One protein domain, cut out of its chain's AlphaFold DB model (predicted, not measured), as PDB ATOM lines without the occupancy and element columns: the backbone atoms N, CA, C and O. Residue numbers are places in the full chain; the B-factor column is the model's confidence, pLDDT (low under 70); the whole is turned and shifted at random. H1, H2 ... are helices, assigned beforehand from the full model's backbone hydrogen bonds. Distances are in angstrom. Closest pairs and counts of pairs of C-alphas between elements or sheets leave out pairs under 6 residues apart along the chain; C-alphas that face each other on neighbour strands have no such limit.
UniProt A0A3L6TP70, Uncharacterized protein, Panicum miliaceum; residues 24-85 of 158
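What this domain is: This is residues 24 to 85 of the 158 residues of an uncharacterized protein of Panicum miliaceum (UniProt A0A3L6TP70). Three helices, H1, H2 and H3, pack crosswise into a small compact body, and residues 73 to 85 stick out from it as an arm that ends in the short helix H4. The printed part has 62 residues with four named helices, H1 to H4 in chain order, and no named strand; its class is all helix. It is loose, with a radius of gyration of the C-alphas of 14.2 A, and spans 41 by 19 by 19 A, the arm making much of the length.

Where its parts are: H1, residues 25 to 38, begins at C-alpha 25 (-202.905, 49.263, 43.066) and is 19.8 A long. H2 is residues 43 to 49, 9.8 A. H3 is residues 55 to 66, 14.8 A. H4, residues 78 to 85, is 10.3 A long and ends at C-alpha 85 (-176.057, 61.540, 28.096).

How they stand to each other: H1 touches H2 at a steep tilt of 60 degrees, opposite ways, the closest C-alphas being those of Gln 34 and Ile 46, 5.7 A apart. With residues 28 to 32 alone, H1 touches H3, about perpendicular at 77 degrees; the closest C-alphas are Leu 31 and Cys 58, 7.2 A. H3, with residues 55 to 59 alone, touches H2, about perpendicular at 82 degrees; the closest C-alphas are Ser 47 and Pro 55, 4.9 A. H4 is apart from H1, H2 and H3. In H1, H2, H3 and H4 every O i to N i+4 pair is within hydrogen-bond range.

The domain as a whole: The C-alphas farthest apart, Pro 51 and Glu 79, are 41.8 A apart. The printed part has no cut. The link H3 to H4 is long, 11 residues. Mean pLDDT of the printed part is 70.8, and residues 63 to 76 are among those under 70.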
ATOM      1  N   THR A  24    -202.916  47.180  38.650       75.94
ATOM      2  CA  THR A  24    -203.782  47.816  39.641       75.94
ATOM      3  C   THR A  24    -203.022  48.049  40.942       75.94
ATOM      4  O   THR A  24    -202.010  47.403  41.231       75.94
ATOM      5  N   LYS A  25    -203.511  48.993  41.756       75.75
ATOM      6  CA  LYS A  25    -202.905  49.263  43.066       75.75
ATOM      7  C   LYS A  25    -203.012  48.041  43.979       75.75
ATOM      8  O   LYS A  25    -202.096  47.815  44.769       75.75
ATOM      9  N   GLU A  26    -204.087  47.262  43.848       78.50
ATOM     10  CA  GLU A  26    -204.262  45.989  44.548       78.50
ATOM     11  C   GLU A  26    -203.182  44.968  44.160       78.50
ATOM     12  O   GLU A  26    -202.536  44.401  45.041       78.50
ATOM     13  N   GLU A  27    -202.908  44.790  42.863       80.31
ATOM     14  CA  GLU A  27    -201.845  43.889  42.389       80.31
ATOM     15  C   GLU A  27    -200.450  44.341  42.843       80.31
ATOM     16  O   GLU A  27    -199.635  43.515  43.252       80.31
ATOM     17  N   ASP A  28    -200.170  45.648  42.832       81.38
ATOM     18  CA  ASP A  28    -198.906  46.200  43.336       81.38
ATOM     19  C   ASP A  28    -198.744  46.016  44.858       81.38
ATOM     20  O   ASP A  28    -197.617  45.919  45.356       81.38
ATOM     21  N   ALA A  29    -199.841  46.027  45.622       81.56
ATOM     22  CA  ALA A  29    -199.824  45.771  47.062       81.56
ATOM     23  C   ALA A  29    -199.569  44.286  47.352       81.56
ATOM     24  O   ALA A  29    -198.679  43.963  48.141       81.56
ATOM     25  N   ALA A  30    -200.263  43.395  46.642       83.19
ATOM     26  CA  ALA A  30    -200.049  41.957  46.742       83.19
ATOM     27  C   ALA A  30    -198.623  41.570  46.314       83.19
ATOM     28  O   ALA A  30    -197.949  40.815  47.008       83.19
ATOM     29  N   LEU A  31    -198.098  42.160  45.234       82.19
ATOM     30  CA  LEU A  31    -196.716  41.945  44.800       82.19
ATOM     31  C   LEU A  31    -195.699  42.378  45.869       82.19
ATOM     32  O   LEU A  31    -194.707  41.686  46.085       82.19
ATOM     33  N   ARG A  32    -195.949  43.492  46.569       81.44
ATOM     34  CA  ARG A  32    -195.113  43.945  47.694       81.44
ATOM     35  C   ARG A  32    -195.122  42.989  48.868       81.44
ATOM     36  O   ARG A  32    -194.058  42.713  49.420       81.44
ATOM     37  N   GLU A  33    -196.288  42.478  49.227       83.50
ATOM     38  CA  GLU A  33    -196.408  41.497  50.298       83.50
ATOM     39  C   GLU A  33    -195.677  40.201  49.942       83.50
ATOM     40  O   GLU A  33    -194.803  39.763  50.686       83.50
ATOM     41  N   GLN A  34    -195.906  39.677  48.738       83.19
ATOM     42  CA  GLN A  34    -195.269  38.448  48.270       83.19
ATOM     43  C   GLN A  34    -193.745  38.571  48.151       83.19
ATOM     44  O   GLN A  34    -193.019  37.630  48.470       83.19
ATOM     45  N   VAL A  35    -193.218  39.730  47.737       81.94
ATOM     46  CA  VAL A  35    -191.764  39.962  47.721       81.94
ATOM     47  C   VAL A  35    -191.200  40.121  49.135       81.94
ATOM     48  O   VAL A  35    -190.064  39.709  49.373       81.94
ATOM     49  N   ARG A  36    -191.966  40.668  50.084       78.88
ATOM     50  CA  ARG A  36    -191.568  40.722  51.498       78.88
ATOM     51  C   ARG A  36    -191.497  39.322  52.112       78.88
ATOM     52  O   ARG A  36    -190.580  39.060  52.881       78.88
ATOM     53  N   GLU A  37    -192.424  38.436  51.754       79.69
ATOM     54  CA  GLU A  37    -192.488  37.065  52.279       79.69
ATOM     55  C   GLU A  37    -191.480  36.111  51.615       79.69
ATOM     56  O   GLU A  37    -190.777  35.376  52.305       79.69
ATOM     57  N   HIS A  38    -191.368  36.129  50.283       77.19
ATOM     58  CA  HIS A  38    -190.538  35.180  49.524       77.19
ATOM     59  C   HIS A  38    -189.173  35.735  49.082       77.19
ATOM     60  O   HIS A  38    -188.304  34.973  48.643       77.19
ATOM     61  N   GLY A  39    -188.970  37.052  49.171       70.94
ATOM     62  CA  GLY A  39    -187.783  37.747  48.676       70.94
ATOM     63  C   GLY A  39    -187.750  37.910  47.144       70.94
ATOM     64  O   GLY A  39    -188.345  37.122  46.402       70.94
ATOM     65  N   PRO A  40    -186.980  38.880  46.608       67.88
ATOM     66  CA  PRO A  40    -186.899  39.195  45.168       67.88
ATOM     67  C   PRO A  40    -186.126  38.149  44.332       67.88
ATOM     68  O   PRO A  40    -185.612  38.434  43.248       67.88
ATOM     69  N   GLN A  41    -186.009  36.927  44.840       68.12
ATOM     70  CA  GLN A  41    -185.223  35.834  44.269       68.12
ATOM     71  C   GLN A  41    -186.147  34.848  43.539       68.12
ATOM     72  O   GLN A  41    -185.814  34.352  42.462       68.12
ATOM     73  N   ASN A  42    -187.361  34.662  44.073       70.75
ATOM     74  CA  ASN A  42    -188.274  33.581  43.709       70.75
ATOM     75  C   ASN A  42    -189.556  34.091  43.039       70.75
ATOM     76  O   ASN A  42    -190.671  33.860  43.498       70.75
ATOM     77  N   TRP A  43    -189.400  34.745  41.887       77.44
ATOM     78  CA  TRP A  43    -190.519  35.302  41.112       77.44
ATOM     79  C   TRP A  43    -191.534  34.263  40.641       77.44
ATOM     80  O   TRP A  43    -192.685  34.617  40.425       77.44
ATOM     81  N   ALA A  44    -191.119  33.002  40.481       77.88
ATOM     82  CA  ALA A  44    -192.019  31.910  40.120       77.88
ATOM     83  C   ALA A  44    -193.058  31.643  41.222       77.88
ATOM     84  O   ALA A  44    -194.241  31.511  40.920       77.88
ATOM     85  N   ALA A  45    -192.628  31.643  42.489       77.06
ATOM     86  CA  ALA A  45    -193.518  31.504  43.641       77.06
ATOM     87  C   ALA A  45    -194.423  32.738  43.787       77.06
ATOM     88  O   ALA A  45    -195.633  32.604  43.914       77.06
ATOM     89  N   ILE A  46    -193.850  33.935  43.630       80.00
ATOM     90  CA  ILE A  46    -194.592  35.203  43.684       80.00
ATOM     91  C   ILE A  46    -195.678  35.267  42.596       80.00
ATOM     92  O   ILE A  46    -196.802  35.675  42.864       80.00
ATOM     93  N   SER A  47    -195.378  34.830  41.368       79.25
ATOM     94  CA  SER A  47    -196.380  34.779  40.296       79.25
ATOM     95  C   SER A  47    -197.434  33.697  40.497       79.25
ATOM     96  O   SER A  47    -198.533  33.835  39.982       79.25
ATOM     97  N   ALA A  48    -197.118  32.627  41.229       80.19
ATOM     98  CA  ALA A  48    -198.103  31.600  41.556       80.19
ATOM     99  C   ALA A  48    -199.148  32.126  42.554       80.19
ATOM    100  O   ALA A  48    -200.306  31.726  42.488       80.19
ATOM    101  N   ALA A  49    -198.753  33.060  43.425       75.31
ATOM    102  CA  ALA A  49    -199.654  33.753  44.338       75.31
ATOM    103  C   ALA A  49    -200.503  34.848  43.657       75.31
ATOM    104  O   ALA A  49    -201.527  35.255  44.200       75.31
ATOM    105  N   LEU A  50    -200.111  35.319  42.464       76.25
ATOM    106  CA  LEU A  50    -200.810  36.367  41.713       76.25
ATOM    107  C   LEU A  50    -201.523  35.781  40.476       76.25
ATOM    108  O   LEU A  50    -200.893  35.598  39.428       76.25
ATOM    109  N   PRO A  51    -202.840  35.507  40.540       65.56
ATOM    110  CA  PRO A  51    -203.559  34.897  39.427       65.56
ATOM    111  C   PRO A  51    -203.569  35.821  38.201       65.56
ATOM    112  O   PRO A  51    -204.073  36.939  38.238       65.56
ATOM    113  N   GLY A  52    -203.020  35.341  37.081       68.12
ATOM    114  CA  GLY A  52    -203.007  36.071  35.807       68.12
ATOM    115  C   GLY A  52    -201.786  36.965  35.567       68.12
ATOM    116  O   GLY A  52    -201.722  37.601  34.512       68.12
ATOM    117  N   SER A  53    -200.811  36.969  36.482       66.25
ATOM    118  CA  SER A  53    -199.539  37.679  36.326       66.25
ATOM    119  C   SER A  53    -198.386  36.724  36.014       66.25
ATOM    120  O   SER A  53    -198.154  35.739  36.706       66.25
ATOM    121  N   ASN A  54    -197.602  37.018  34.973       75.31
ATOM    122  CA  ASN A  54    -196.395  36.242  34.673       75.31
ATOM    123  C   ASN A  54    -195.230  36.645  35.600       75.31
ATOM    124  O   ASN A  54    -195.049  37.836  35.876       75.31
ATOM    125  N   PRO A  55    -194.335  35.706  35.967       70.62
ATOM    126  CA  PRO A  55    -193.160  35.989  36.804       70.62
ATOM    127  C   PRO A  55    -192.236  37.049  36.193       70.62
ATOM    128  O   PRO A  55    -191.657  37.869  36.905       70.62
ATOM    129  N   LYS A  56    -192.139  37.079  34.856       71.31
ATOM    130  CA  LYS A  56    -191.400  38.117  34.123       71.31
ATOM    131  C   LYS A  56    -192.019  39.507  34.309       71.31
ATOM    132  O   LYS A  56    -191.282  40.468  34.499       71.31
ATOM    133  N   SER A  57    -193.351  39.602  34.292       76.25
ATOM    134  CA  SER A  57    -194.073  40.864  34.505       76.25
ATOM    135  C   SER A  57    -193.895  41.358  35.943       76.25
ATOM    136  O   SER A  57    -193.565  42.521  36.153       76.25
ATOM    137  N   CYS A  58    -194.010  40.455  36.925       76.62
ATOM    138  CA  CYS A  58    -193.842  40.761  38.350       76.62
ATOM    139  C   CYS A  58    -192.453  41.332  38.656       76.62
ATOM    140  O   CYS A  58    -192.334  42.382  39.284       76.62
ATOM    141  N   ARG A  59    -191.394  40.683  38.149       76.00
ATOM    142  CA  ARG A  59    -190.014  41.168  38.309       76.00
ATOM    143  C   ARG A  59    -189.834  42.549  37.683       76.00
ATOM    144  O   ARG A  59    -189.240  43.426  38.299       76.00
ATOM    145  N   LEU A  60    -190.348  42.741  36.467       76.75
ATOM    146  CA  LEU A  60    -190.245  44.013  35.759       76.75
ATOM    147  C   LEU A  60    -190.967  45.135  36.520       76.75
ATOM    148  O   LEU A  60    -190.412  46.220  36.671       76.75
ATOM    149  N   ARG A  61    -192.181  44.873  37.021       76.88
ATOM    150  CA  ARG A  61    -192.946  45.832  37.825       76.88
ATOM    151  C   ARG A  61    -192.207  46.192  39.104       76.88
ATOM    152  O   ARG A  61    -192.089  47.373  39.422       76.88
ATOM    153  N   TRP A  62    -191.656  45.183  39.773       76.94
ATOM    154  CA  TRP A  62    -190.865  45.377  40.975       76.94
ATOM    155  C   TRP A  62    -189.657  46.276  40.721       76.94
ATOM    156  O   TRP A  62    -189.540  47.323  41.347       76.94
ATOM    157  N   CYS A  63    -188.811  45.919  39.753       69.19
ATOM    158  CA  CYS A  63    -187.584  46.651  39.434       69.19
ATOM    159  C   CYS A  63    -187.815  48.063  38.884       69.19
ATOM    160  O   CYS A  63    -186.943  48.909  39.037       69.19
ATOM    161  N   GLN A  64    -188.950  48.316  38.225       67.62
ATOM    162  CA  GLN A  64    -189.244  49.642  37.675       67.62
ATOM    163  C   GLN A  64    -189.929  50.578  38.671       67.62
ATOM    164  O   GLN A  64    -189.689  51.780  38.622       67.62
ATOM    165  N   HIS A  65    -190.803  50.057  39.540       62.97
ATOM    166  CA  HIS A  65    -191.716  50.902  40.319       62.97
ATOM    167  C   HIS A  65    -191.746  50.619  41.825       62.97
ATOM    168  O   HIS A  65    -192.197  51.482  42.571       62.97
ATOM    169  N   LEU A  66    -191.318  49.439  42.287       65.56
ATOM    170  CA  LEU A  66    -191.489  49.020  43.689       65.56
ATOM    171  C   LEU A  66    -190.165  48.815  44.435       65.56
ATOM    172  O   LEU A  66    -190.183  48.660  45.654       65.56
ATOM    173  N   THR A  67    -189.016  48.814  43.750       57.78
ATOM    174  CA  THR A  67    -187.720  48.753  44.429       57.78
ATOM    175  C   THR A  67    -187.444  50.065  45.160       57.78
ATOM    176  O   THR A  67    -187.327  51.092  44.493       57.78
ATOM    177  N   PRO A  68    -187.210  50.044  46.482       52.59
ATOM    178  CA  PRO A  68    -186.834  51.239  47.241       52.59
ATOM    179  C   PRO A  68    -185.433  51.767  46.887       52.59
ATOM    180  O   PRO A  68    -185.060  52.840  47.330       52.59
ATOM    181  N   VAL A  69    -184.650  51.016  46.100       50.69
ATOM    182  CA  VAL A  69    -183.318  51.417  45.605       50.69
ATOM    183  C   VAL A  69    -183.413  52.418  44.450       50.69
ATOM    184  O   VAL A  69    -182.469  53.154  44.182       50.69
ATOM    185  N   VAL A  70    -184.545  52.447  43.749       50.25
ATOM    186  CA  VAL A  70    -184.812  53.458  42.732       50.25
ATOM    187  C   VAL A  70    -185.674  54.491  43.429       50.25
ATOM    188  O   VAL A  70    -186.872  54.276  43.592       50.25
ATOM    189  N   ASP A  71    -185.057  55.576  43.890       44.31
ATOM    190  CA  ASP A  71    -185.745  56.755  44.414       44.31
ATOM    191  C   ASP A  71    -186.674  57.337  43.334       44.31
ATOM    192  O   ASP A  71    -186.376  58.334  42.679       44.31
ATOM    193  N   ALA A  72    -187.832  56.715  43.125       51.47
ATOM    194  CA  ALA A  72    -188.814  57.084  42.109       51.47
ATOM    195  C   ALA A  72    -189.509  58.429  42.408       51.47
ATOM    196  O   ALA A  72    -190.447  58.814  41.714       51.47
ATOM    197  N   VAL A  73    -189.055  59.147  43.441       51.19
ATOM    198  CA  VAL A  73    -189.607  60.421  43.917       51.19
ATOM    199  C   VAL A  73    -188.549  61.532  43.923       51.19
ATOM    200  O   VAL A  73    -188.834  62.627  44.397       51.19
ATOM    201  N   ARG A  74    -187.336  61.309  43.392       50.03
ATOM    202  CA  ARG A  74    -186.381  62.411  43.213       50.03
ATOM    203  C   ARG A  74    -186.237  62.791  41.740       50.03
ATOM    204  O   ARG A  74    -186.044  61.910  40.901       50.03
ATOM    205  N   PRO A  75    -186.339  64.087  41.393       58.75
ATOM    206  CA  PRO A  75    -185.939  64.536  40.069       58.75
ATOM    207  C   PRO A  75    -184.463  64.171  39.848       58.75
ATOM    208  O   PRO A  75    -183.650  64.278  40.768       58.75
ATOM    209  N   PHE A  76    -184.128  63.704  38.642       55.16
ATOM    210  CA  PHE A  76    -182.740  63.423  38.271       55.16
ATOM    211  C   PHE A  76    -181.899  64.682  38.453       55.16
ATOM    212  O   PHE A  76    -182.280  65.759  37.987       55.16
ATOM    213  N   THR A  77    -180.764  64.538  39.129       71.38
ATOM    214  CA  THR A  77    -179.802  65.634  39.247       71.38
ATOM    215  C   THR A  77    -179.147  65.889  37.885       71.38
ATOM    216  O   THR A  77    -179.042  64.962  37.071       71.38
ATOM    217  N   PRO A  78    -178.702  67.125  37.601       70.00
ATOM    218  CA  PRO A  78    -178.002  67.433  36.353       70.00
ATOM    219  C   PRO A  78    -176.759  66.549  36.154       70.00
ATOM    220  O   PRO A  78    -176.501  66.109  35.038       70.00
ATOM    221  N   GLU A  79    -176.065  66.181  37.233       68.19
ATOM    222  CA  GLU A  79    -174.894  65.290  37.198       68.19
ATOM    223  C   GLU A  79    -175.230  63.866  36.724       68.19
ATOM    224  O   GLU A  79    -174.414  63.179  36.103       68.19
ATOM    225  N   GLU A  80    -176.433  63.381  37.025       66.56
ATOM    226  CA  GLU A  80    -176.911  62.089  36.532       66.56
ATOM    227  C   GLU A  80    -177.364  62.180  35.079       66.56
ATOM    228  O   GLU A  80    -177.150  61.239  34.316       66.56
ATOM    229  N   ASP A  81    -177.921  63.322  34.679       69.00
ATOM    230  CA  ASP A  81    -178.290  63.603  33.292       69.00
ATOM    231  C   ASP A  81    -177.069  63.587  32.367       69.00
ATOM    232  O   ASP A  81    -177.113  63.000  31.286       69.00
ATOM    233  N   GLU A  82    -175.940  64.132  32.827       70.12
ATOM    234  CA  GLU A  82    -174.668  64.086  32.104       70.12
ATOM    235  C   GLU A  82    -174.140  62.658  31.948       70.12
ATOM    236  O   GLU A  82    -173.701  62.265  30.865       70.12
ATOM    237  N   LYS A  83    -174.227  61.841  33.006       68.31
ATOM    238  CA  LYS A  83    -173.827  60.426  32.950       68.31
ATOM    239  C   LYS A  83    -174.721  59.636  32.000       68.31
ATOM    240  O   LYS A  83    -174.218  58.838  31.212       68.31
ATOM    241  N   ILE A  84    -176.026  59.901  32.021       69.06
ATOM    242  CA  ILE A  84    -177.002  59.315  31.097       69.06
ATOM    243  C   ILE A  84    -176.703  59.739  29.651       69.06
ATOM    244  O   ILE A  84    -176.686  58.896  28.753       69.06
ATOM    245  N   ALA A  85    -176.409  61.019  29.415       69.06
ATOM    246  CA  ALA A  85    -176.057  61.540  28.096       69.06
ATOM    247  C   ALA A  85    -174.733  60.957  27.580       69.06
ATOM    248  O   ALA A  85    -174.630  60.597  26.404       69.06
TER     249      ALA A  85